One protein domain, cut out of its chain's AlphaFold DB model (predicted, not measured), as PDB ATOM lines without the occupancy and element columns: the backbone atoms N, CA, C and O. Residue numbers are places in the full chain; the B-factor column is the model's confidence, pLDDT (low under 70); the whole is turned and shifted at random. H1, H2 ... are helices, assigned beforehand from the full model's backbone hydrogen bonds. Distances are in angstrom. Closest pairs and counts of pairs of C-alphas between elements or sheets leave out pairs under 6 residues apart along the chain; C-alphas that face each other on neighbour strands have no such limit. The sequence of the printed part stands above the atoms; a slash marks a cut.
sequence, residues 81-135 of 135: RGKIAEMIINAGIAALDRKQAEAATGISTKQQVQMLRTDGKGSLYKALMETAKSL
ATOM      1  N   ARG A  81     -46.074-125.346  74.274       91.62
ATOM      2  CA  ARG A  81     -44.659-125.727  74.151       91.62
ATOM      3  C   ARG A  81     -44.508-127.215  73.864       91.62
ATOM      4  O   ARG A  81     -43.746-127.567  72.968       91.62
ATOM      5  N   GLY A  82     -45.278-128.060  74.548       94.62
ATOM      6  CA  GLY A  82     -45.304-129.496  74.292       94.62
ATOM      7  C   GLY A  82     -45.672-129.824  72.845       94.62
ATOM      8  O   GLY A  82     -44.965-130.585  72.193       94.62
ATOM      9  N   LYS A  83     -46.679-129.150  72.276       93.81
ATOM     10  CA  LYS A  83     -47.049-129.322  70.856       93.81
ATOM     11  C   LYS A  83     -45.929-128.934  69.893       93.81
ATOM     12  O   LYS A  83     -45.696-129.621  68.903       93.81
ATOM     13  N   ILE A  84     -45.225-127.836  70.174       95.81
ATOM     14  CA  ILE A  84     -44.076-127.420  69.361       95.81
ATOM     15  C   ILE A  84     -42.958-128.464  69.457       95.81
ATOM     16  O   ILE A  84     -42.395-128.847  68.432       95.81
ATOM     17  N   ALA A  85     -42.671-128.964  70.661       96.00
ATOM     18  CA  ALA A  85     -41.668-130.002  70.870       96.00
ATOM     19  C   ALA A  85     -42.019-131.296  70.118       96.00
ATOM     20  O   ALA A  85     -41.165-131.839  69.418       96.00
ATOM     21  N   GLU A  86     -43.275-131.746  70.174       94.19
ATOM     22  CA  GLU A  86     -43.753-132.910  69.417       94.19
ATOM     23  C   GLU A  86     -43.526-132.748  67.906       94.19
ATOM     24  O   GLU A  86     -43.014-133.664  67.255       94.19
ATOM     25  N   MET A  87     -43.842-131.574  67.340       95.12
ATOM     26  CA  MET A  87     -43.586-131.299  65.920       95.12
ATOM     27  C   MET A  87     -42.098-131.377  65.576       95.12
ATOM     28  O   MET A  87     -41.738-131.994  64.574       95.12
ATOM     29  N   ILE A  88     -41.234-130.771  66.397       96.94
ATOM     30  CA  ILE A  88     -39.782-130.760  66.168       96.94
ATOM     31  C   ILE A  88     -39.224-132.180  66.218       96.94
ATOM     32  O   ILE A  88     -38.445-132.554  65.345       96.94
ATOM     33  N   ILE A  89     -39.639-132.987  67.196       95.38
ATOM     34  CA  ILE A  89     -39.173-134.372  67.327       95.38
ATOM     35  C   ILE A  89     -39.583-135.185  66.093       95.38
ATOM     36  O   ILE A  89     -38.744-135.858  65.495       95.38
ATOM     37  N   ASN A  90     -40.842-135.081  65.661       95.06
ATOM     38  CA  ASN A  90     -41.336-135.822  64.499       95.06
ATOM     39  C   ASN A  90     -40.634-135.405  63.200       95.06
ATOM     40  O   ASN A  90     -40.202-136.262  62.426       95.06
ATOM     41  N   ALA A  91     -40.472-134.099  62.977       96.62
ATOM     42  CA  ALA A  91     -39.757-133.583  61.814       96.62
ATOM     43  C   ALA A  91     -38.267-133.962  61.848       96.62
ATOM     44  O   ALA A  91     -37.714-134.378  60.831       96.62
ATOM     45  N   GLY A  92     -37.631-133.879  63.018       96.31
ATOM     46  CA  GLY A  92     -36.224-134.216  63.212       96.31
ATOM     47  C   GLY A  92     -35.929-135.686  62.928       96.31
ATOM     48  O   GLY A  92     -34.971-135.988  62.225       96.31
ATOM     49  N   ILE A  93     -36.781-136.604  63.395       94.75
ATOM     50  CA  ILE A  93     -36.632-138.041  63.113       94.75
ATOM     51  C   ILE A  93     -36.820-138.334  61.619       94.75
ATOM     52  O   ILE A  93     -36.093-139.161  61.066       94.75
ATOM     53  N   ALA A  94     -37.770-137.666  60.959       94.75
ATOM     54  CA  ALA A  94     -38.015-137.843  59.528       94.75
ATOM     55  C   ALA A  94     -36.867-137.307  58.654       94.75
ATOM     56  O   ALA A  94     -36.569-137.894  57.615       94.75
ATOM     57  N   ALA A  95     -36.219-136.218  59.077       96.75
ATOM     58  CA  ALA A  95     -35.119-135.579  58.357       96.75
ATOM     59  C   ALA A  95     -33.723-136.127  58.718       96.75
ATOM     60  O   ALA A  95     -32.732-135.698  58.129       96.75
ATOM     61  N   LEU A  96     -33.621-137.047  59.684       94.88
ATOM     62  CA  LEU A  96     -32.343-137.540  60.196       94.88
ATOM     63  C   LEU A  96     -31.555-138.328  59.135       94.88
ATOM     64  O   LEU A  96     -31.992-139.392  58.685       94.88
ATOM     65  N   ASP A  97     -30.338-137.875  58.823       96.69
ATOM     66  CA  ASP A  97     -29.373-138.682  58.071       96.69
ATOM     67  C   ASP A  97     -28.744-139.739  58.987       96.69
ATOM     68  O   ASP A  97     -27.831-139.479  59.777       96.69
ATOM     69  N   ARG A  98     -29.237-140.972  58.860       95.25
ATOM     70  CA  ARG A  98     -28.815-142.100  59.698       95.25
ATOM     71  C   ARG A  98     -27.347-142.474  59.530       95.25
ATOM     72  O   ARG A  98     -26.753-142.974  60.482       95.25
ATOM     73  N   LYS A  99     -26.746-142.216  58.362       95.88
ATOM     74  CA  LYS A  99     -25.326-142.517  58.131       95.88
ATOM     75  C   LYS A  99     -24.435-141.557  58.907       95.88
ATOM     76  O   LYS A  99     -23.486-141.990  59.552       95.88
ATOM     77  N   GLN A 100     -24.765-140.267  58.878       96.88
ATOM     78  CA  GLN A 100     -24.056-139.273  59.685       96.88
ATOM     79  C   GLN A 100     -24.278-139.507  61.179       96.88
ATOM     80  O   GLN A 100     -23.325-139.449  61.951       96.88
ATOM     81  N   ALA A 101     -25.505-139.842  61.584       95.75
ATOM     82  CA  ALA A 101     -25.799-140.190  62.970       95.75
ATOM     83  C   ALA A 101     -25.008-141.425  63.437       95.75
ATOM     84  O   ALA A 101     -24.513-141.445  64.561       95.75
ATOM     85  N   GLU A 102     -24.839-142.433  62.576       97.25
ATOM     86  CA  GLU A 102     -24.035-143.626  62.868       97.25
ATOM     87  C   GLU A 102     -22.555-143.275  63.020       97.25
ATOM     88  O   GLU A 102     -21.939-143.667  64.006       97.25
ATOM     89  N   ALA A 103     -22.008-142.461  62.115       97.44
ATOM     90  CA  ALA A 103     -20.630-141.987  62.214       97.44
ATOM     91  C   ALA A 103     -20.380-141.149  63.483       97.44
ATOM     92  O   ALA A 103     -19.311-141.244  64.079       97.44
ATOM     93  N   ALA A 104     -21.361-140.346  63.907       97.50
ATOM     94  CA  ALA A 104     -21.236-139.474  65.073       97.50
ATOM     95  C   ALA A 104     -21.416-140.209  66.412       97.50
ATOM     96  O   ALA A 104     -20.782-139.851  67.401       97.50
ATOM     97  N   THR A 105     -22.301-141.205  66.463       97.12
ATOM     98  CA  THR A 105     -22.689-141.871  67.722       97.12
ATOM     99  C   THR A 105     -22.106-143.272  67.880       97.12
ATOM    100  O   THR A 105     -22.151-143.828  68.973       97.12
ATOM    101  N   GLY A 106     -21.613-143.878  66.797       97.12
ATOM    102  CA  GLY A 106     -21.254-145.296  66.748       97.12
ATOM    103  C   GLY A 106     -22.458-146.245  66.822       97.12
ATOM    104  O   GLY A 106     -22.280-147.459  66.876       97.12
ATOM    105  N   ILE A 107     -23.691-145.722  66.833       96.81
ATOM    106  CA  ILE A 107     -24.911-146.530  66.903       96.81
ATOM    107  C   ILE A 107     -25.302-146.948  65.493       96.81
ATOM    108  O   ILE A 107     -25.571-146.103  64.637       96.81
ATOM    109  N   SER A 108     -25.416-148.258  65.271       97.50
ATOM    110  CA  SER A 108     -25.783-148.794  63.959       97.50
ATOM    111  C   SER A 108     -27.144-148.281  63.483       97.50
ATOM    112  O   SER A 108     -28.085-148.121  64.269       97.50
ATOM    113  N   THR A 109     -27.308-148.129  62.169       96.38
ATOM    114  CA  THR A 109     -28.588-147.734  61.561       96.38
ATOM    115  C   THR A 109     -29.765-148.610  62.029       96.38
ATOM    116  O   THR A 109     -30.871-148.111  62.239       96.38
ATOM    117  N   LYS A 110     -29.550-149.919  62.244       96.38
ATOM    118  CA  LYS A 110     -30.591-150.836  62.749       96.38
ATOM    119  C   LYS A 110     -31.035-150.475  64.169       96.38
ATOM    120  O   LYS A 110     -32.234-150.428  64.439       96.38
ATOM    121  N   GLN A 111     -30.085-150.193  65.057       96.81
ATOM    122  CA  GLN A 111     -30.381-149.766  66.424       96.81
ATOM    123  C   GLN A 111     -31.070-148.400  66.440       96.81
ATOM    124  O   GLN A 111     -32.070-148.246  67.136       96.81
ATOM    125  N   GLN A 112     -30.626-147.446  65.613       96.50
ATOM    126  CA  GLN A 112     -31.294-146.146  65.479       96.50
ATOM    127  C   GLN A 112     -32.764-146.307  65.082       96.50
ATOM    128  O   GLN A 112     -33.642-145.709  65.702       96.50
ATOM    129  N   VAL A 113     -33.052-147.163  64.091       95.50
ATOM    130  CA  VAL A 113     -34.431-147.481  63.689       95.50
ATOM    131  C   VAL A 113     -35.222-148.031  64.860       95.50
ATOM    132  O   VAL A 113     -36.338-147.580  65.082       95.50
ATOM    133  N   GLN A 114     -34.658-148.983  65.606       96.75
ATOM    134  CA  GLN A 114     -35.331-149.608  66.739       96.75
ATOM    135  C   GLN A 114     -35.618-148.613  67.872       96.75
ATOM    136  O   GLN A 114     -36.699-148.660  68.455       96.75
ATOM    137  N   MET A 115     -34.692-147.698  68.159       96.88
ATOM    138  CA  MET A 115     -34.831-146.682  69.209       96.88
ATOM    139  C   MET A 115     -35.806-145.560  68.830       96.88
ATOM    140  O   MET A 115     -36.509-145.043  69.699       96.88
ATOM    141  N   LEU A 116     -35.874-145.200  67.545       96.19
ATOM    142  CA  LEU A 116     -36.694-144.103  67.017       96.19
ATOM    143  C   LEU A 116     -38.040-144.564  66.426       96.19
ATOM    144  O   LEU A 116     -38.690-143.795  65.717       96.19
ATOM    145  N   ARG A 117     -38.484-145.806  66.680       95.62
ATOM    146  CA  ARG A 117     -39.778-146.286  66.160       95.62
ATOM    147  C   ARG A 117     -40.938-145.452  66.700       95.62
ATOM    148  O   ARG A 117     -41.099-145.305  67.911       95.62
ATOM    149  N   THR A 118     -41.800-145.015  65.791       92.62
ATOM    150  CA  THR A 118     -42.989-144.204  66.085       92.62
ATOM    151  C   THR A 118     -44.210-145.027  66.504       92.62
ATOM    152  O   THR A 118     -45.185-144.467  66.991       92.62
ATOM    153  N   ASP A 119     -44.152-146.360  66.405       90.62
ATOM    154  CA  ASP A 119     -45.219-147.290  66.814       90.62
ATOM    155  C   ASP A 119     -45.339-147.473  68.341       90.62
ATOM    156  O   ASP A 119     -45.951-148.428  68.817       90.62
ATOM    157  N   GLY A 120     -44.716-146.585  69.120       86.81
ATOM    158  CA  GLY A 120     -44.690-146.632  70.582       86.81
ATOM    159  C   GLY A 120     -43.685-147.625  71.173       86.81
ATOM    160  O   GLY A 120     -43.556-147.689  72.395       86.81
ATOM    161  N   LYS A 121     -42.949-148.374  70.339       91.56
ATOM    162  CA  LYS A 121     -41.926-149.337  70.790       91.56
ATOM    163  C   LYS A 121     -40.509-148.761  70.798       91.56
ATOM    164  O   LYS A 121     -39.605-149.396  71.334       91.56
ATOM    165  N   GLY A 122     -40.304-147.583  70.209       96.06
ATOM    166  CA  GLY A 122     -39.024-146.885  70.232       96.06
ATOM    167  C   GLY A 122     -38.767-146.271  71.602       96.06
ATOM    168  O   GLY A 122     -39.490-145.365  72.014       96.06
ATOM    169  N   SER A 123     -37.747-146.755  72.310       96.38
ATOM    170  CA  SER A 123     -37.416-146.280  73.659       96.38
ATOM    171  C   SER A 123     -37.072-144.790  73.684       96.38
ATOM    172  O   SER A 123     -37.610-144.050  74.505       96.38
ATOM    173  N   LEU A 124     -36.235-144.336  72.748       96.38
ATOM    174  CA  LEU A 124     -35.836-142.934  72.648       96.38
ATOM    175  C   LEU A 124     -37.008-142.057  72.198       96.38
ATOM    176  O   LEU A 124     -37.253-141.015  72.797       96.38
ATOM    177  N   TYR A 125     -37.772-142.501  71.196       96.75
ATOM    178  CA  TYR A 125     -38.966-141.777  70.752       96.75
ATOM    179  C   TYR A 125     -39.967-141.579  71.899       96.75
ATOM    180  O   TYR A 125     -40.450-140.470  72.121       96.75
ATOM    181  N   LYS A 126     -40.232-142.637  72.675       96.38
ATOM    182  CA  LYS A 126     -41.140-142.581  73.822       96.38
ATOM    183  C   LYS A 126     -40.648-141.603  74.891       96.38
ATOM    184  O   LYS A 126     -41.437-140.774  75.329       96.38
ATOM    185  N   ALA A 127     -39.368-141.663  75.261       96.56
ATOM    186  CA  ALA A 127     -38.788-140.761  76.257       96.56
ATOM    187  C   ALA A 127     -38.861-139.285  75.822       96.56
ATOM    188  O   ALA A 127     -39.219-138.413  76.615       96.56
ATOM    189  N   LEU A 128     -38.583-139.003  74.544       95.44
ATOM    190  CA  LEU A 128     -38.688-137.654  73.983       95.44
ATOM    191  C   LEU A 128     -40.135-137.145  73.992       95.44
ATOM    192  O   LEU A 128     -40.381-136.005  74.381       95.44
ATOM    193  N   MET A 129     -41.096-137.990  73.615       94.56
ATOM    194  CA  MET A 129     -42.522-137.649  73.639       94.56
ATOM    195  C   MET A 129     -43.051-137.445  75.060       94.56
ATOM    196  O   MET A 129     -43.856-136.553  75.299       94.56
ATOM    197  N   GLU A 130     -42.614-138.259  76.018       94.69
ATOM    198  CA  GLU A 130     -42.976-138.105  77.429       94.69
ATOM    199  C   GLU A 130     -42.442-136.786  77.997       94.69
ATOM    200  O   GLU A 130     -43.187-136.033  78.622       94.69
ATOM    201  N   THR A 131     -41.194-136.447  77.668       94.25
ATOM    202  CA  THR A 131     -40.603-135.154  78.031       94.25
ATOM    203  C   THR A 131     -41.375-134.004  77.385       94.25
ATOM    204  O   THR A 131     -41.732-133.053  78.073       94.25
ATOM    205  N   ALA A 132     -41.709-134.104  76.095       93.50
ATOM    206  CA  ALA A 132     -42.487-133.087  75.388       93.50
ATOM    207  C   ALA A 132     -43.859-132.845  76.035       93.50
ATOM    208  O   ALA A 132     -44.289-131.702  76.146       93.50
ATOM    209  N   LYS A 133     -44.522-133.897  76.525       90.62
ATOM    210  CA  LYS A 133     -45.805-133.784  77.236       90.62
ATOM    211  C   LYS A 133     -45.693-133.089  78.592       90.62
ATOM    212  O   LYS A 133     -46.687-132.540  79.056       90.62
ATOM    213  N   SER A 134     -44.520-133.139  79.223       91.62
ATOM    214  CA  SER A 134     -44.264-132.500  80.519       91.62
ATOM    215  C   SER A 134     -43.909-131.009  80.433       91.62
ATOM    216  O   SER A 134     -43.895-130.337  81.465       91.62
ATOM    217  N   LEU A 135     -43.620-130.499  79.228       86.44
ATOM    218  CA  LEU A 135     -43.337-129.080  78.960       86.44
ATOM    219  C   LEU A 135     -44.607-128.233  78.959       86.44
ATOM    220  O   LEU A 135     -44.513-127.027  79.278       86.44
TER     221      LEU A 135
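This is residues 81 to 135 of the 135 residues of an uncharacterized protein of Kwoniella shandongensis (UniProt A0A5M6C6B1). The chain makes a long, narrow loop of four helices: it goes out along H1, turns through H2, which lies crosswise at the far end, and comes back along H3 and then H4, which runs beside H1 in the opposite direction. The first and last printed residues, Arg 81 and Leu 135, lie near each other at one end, their C-alphas 6.0 A apart. The 55 printed residues hold four named helices, H1, H2, H3 and H4 in chain order, and no named strand; the class is all helix. The whole is compact, with a radius of gyration of the C-alphas of 11.5 A, yet elongated, spanning 31 by 19 by 16 A.

H1, residues 81 to 95, touches H4, residues 123 to 134, at a shallow tilt of 24 degrees, opposite ways; their closest C-alphas, of Gly 82 and Ala 132, are 4.7 A apart. H2, residues 98 to 105, is apart from H1 and from H4. H2 touches H3, residues 109 to 115, about perpendicular at 81 degrees, with the C-alphas of Arg 98 and Thr 109 closest at 5.9 A. H3 and H4 touch only at the corner by their link, H4 with residues 123 to 125 alone; the closest C-alphas, of Met 115 and Ser 123, are 5.2 A apart. H3 is apart from H1. In H1, H2, H3 and H4 every O i to N i+4 pair is within hydrogen-bond range.

H1 begins at C-alpha 81, (-44.659, -125.727, 74.151), and measures 20.9 A from first to last C-alpha. H2 measures 10.1 A and H3 9.9 A. H4 measures 16.8 A and ends at C-alpha 134, (-44.264, -132.500, 80.519).

The farthest C-alphas, of Arg 81 and Ser 108, are 31.5 A apart, while those of Arg 81 and Leu 135 are 6.0 A apart. The printed part has no cut and no long link. Its mean pLDDT is 95.1, and no printed residue is under 70.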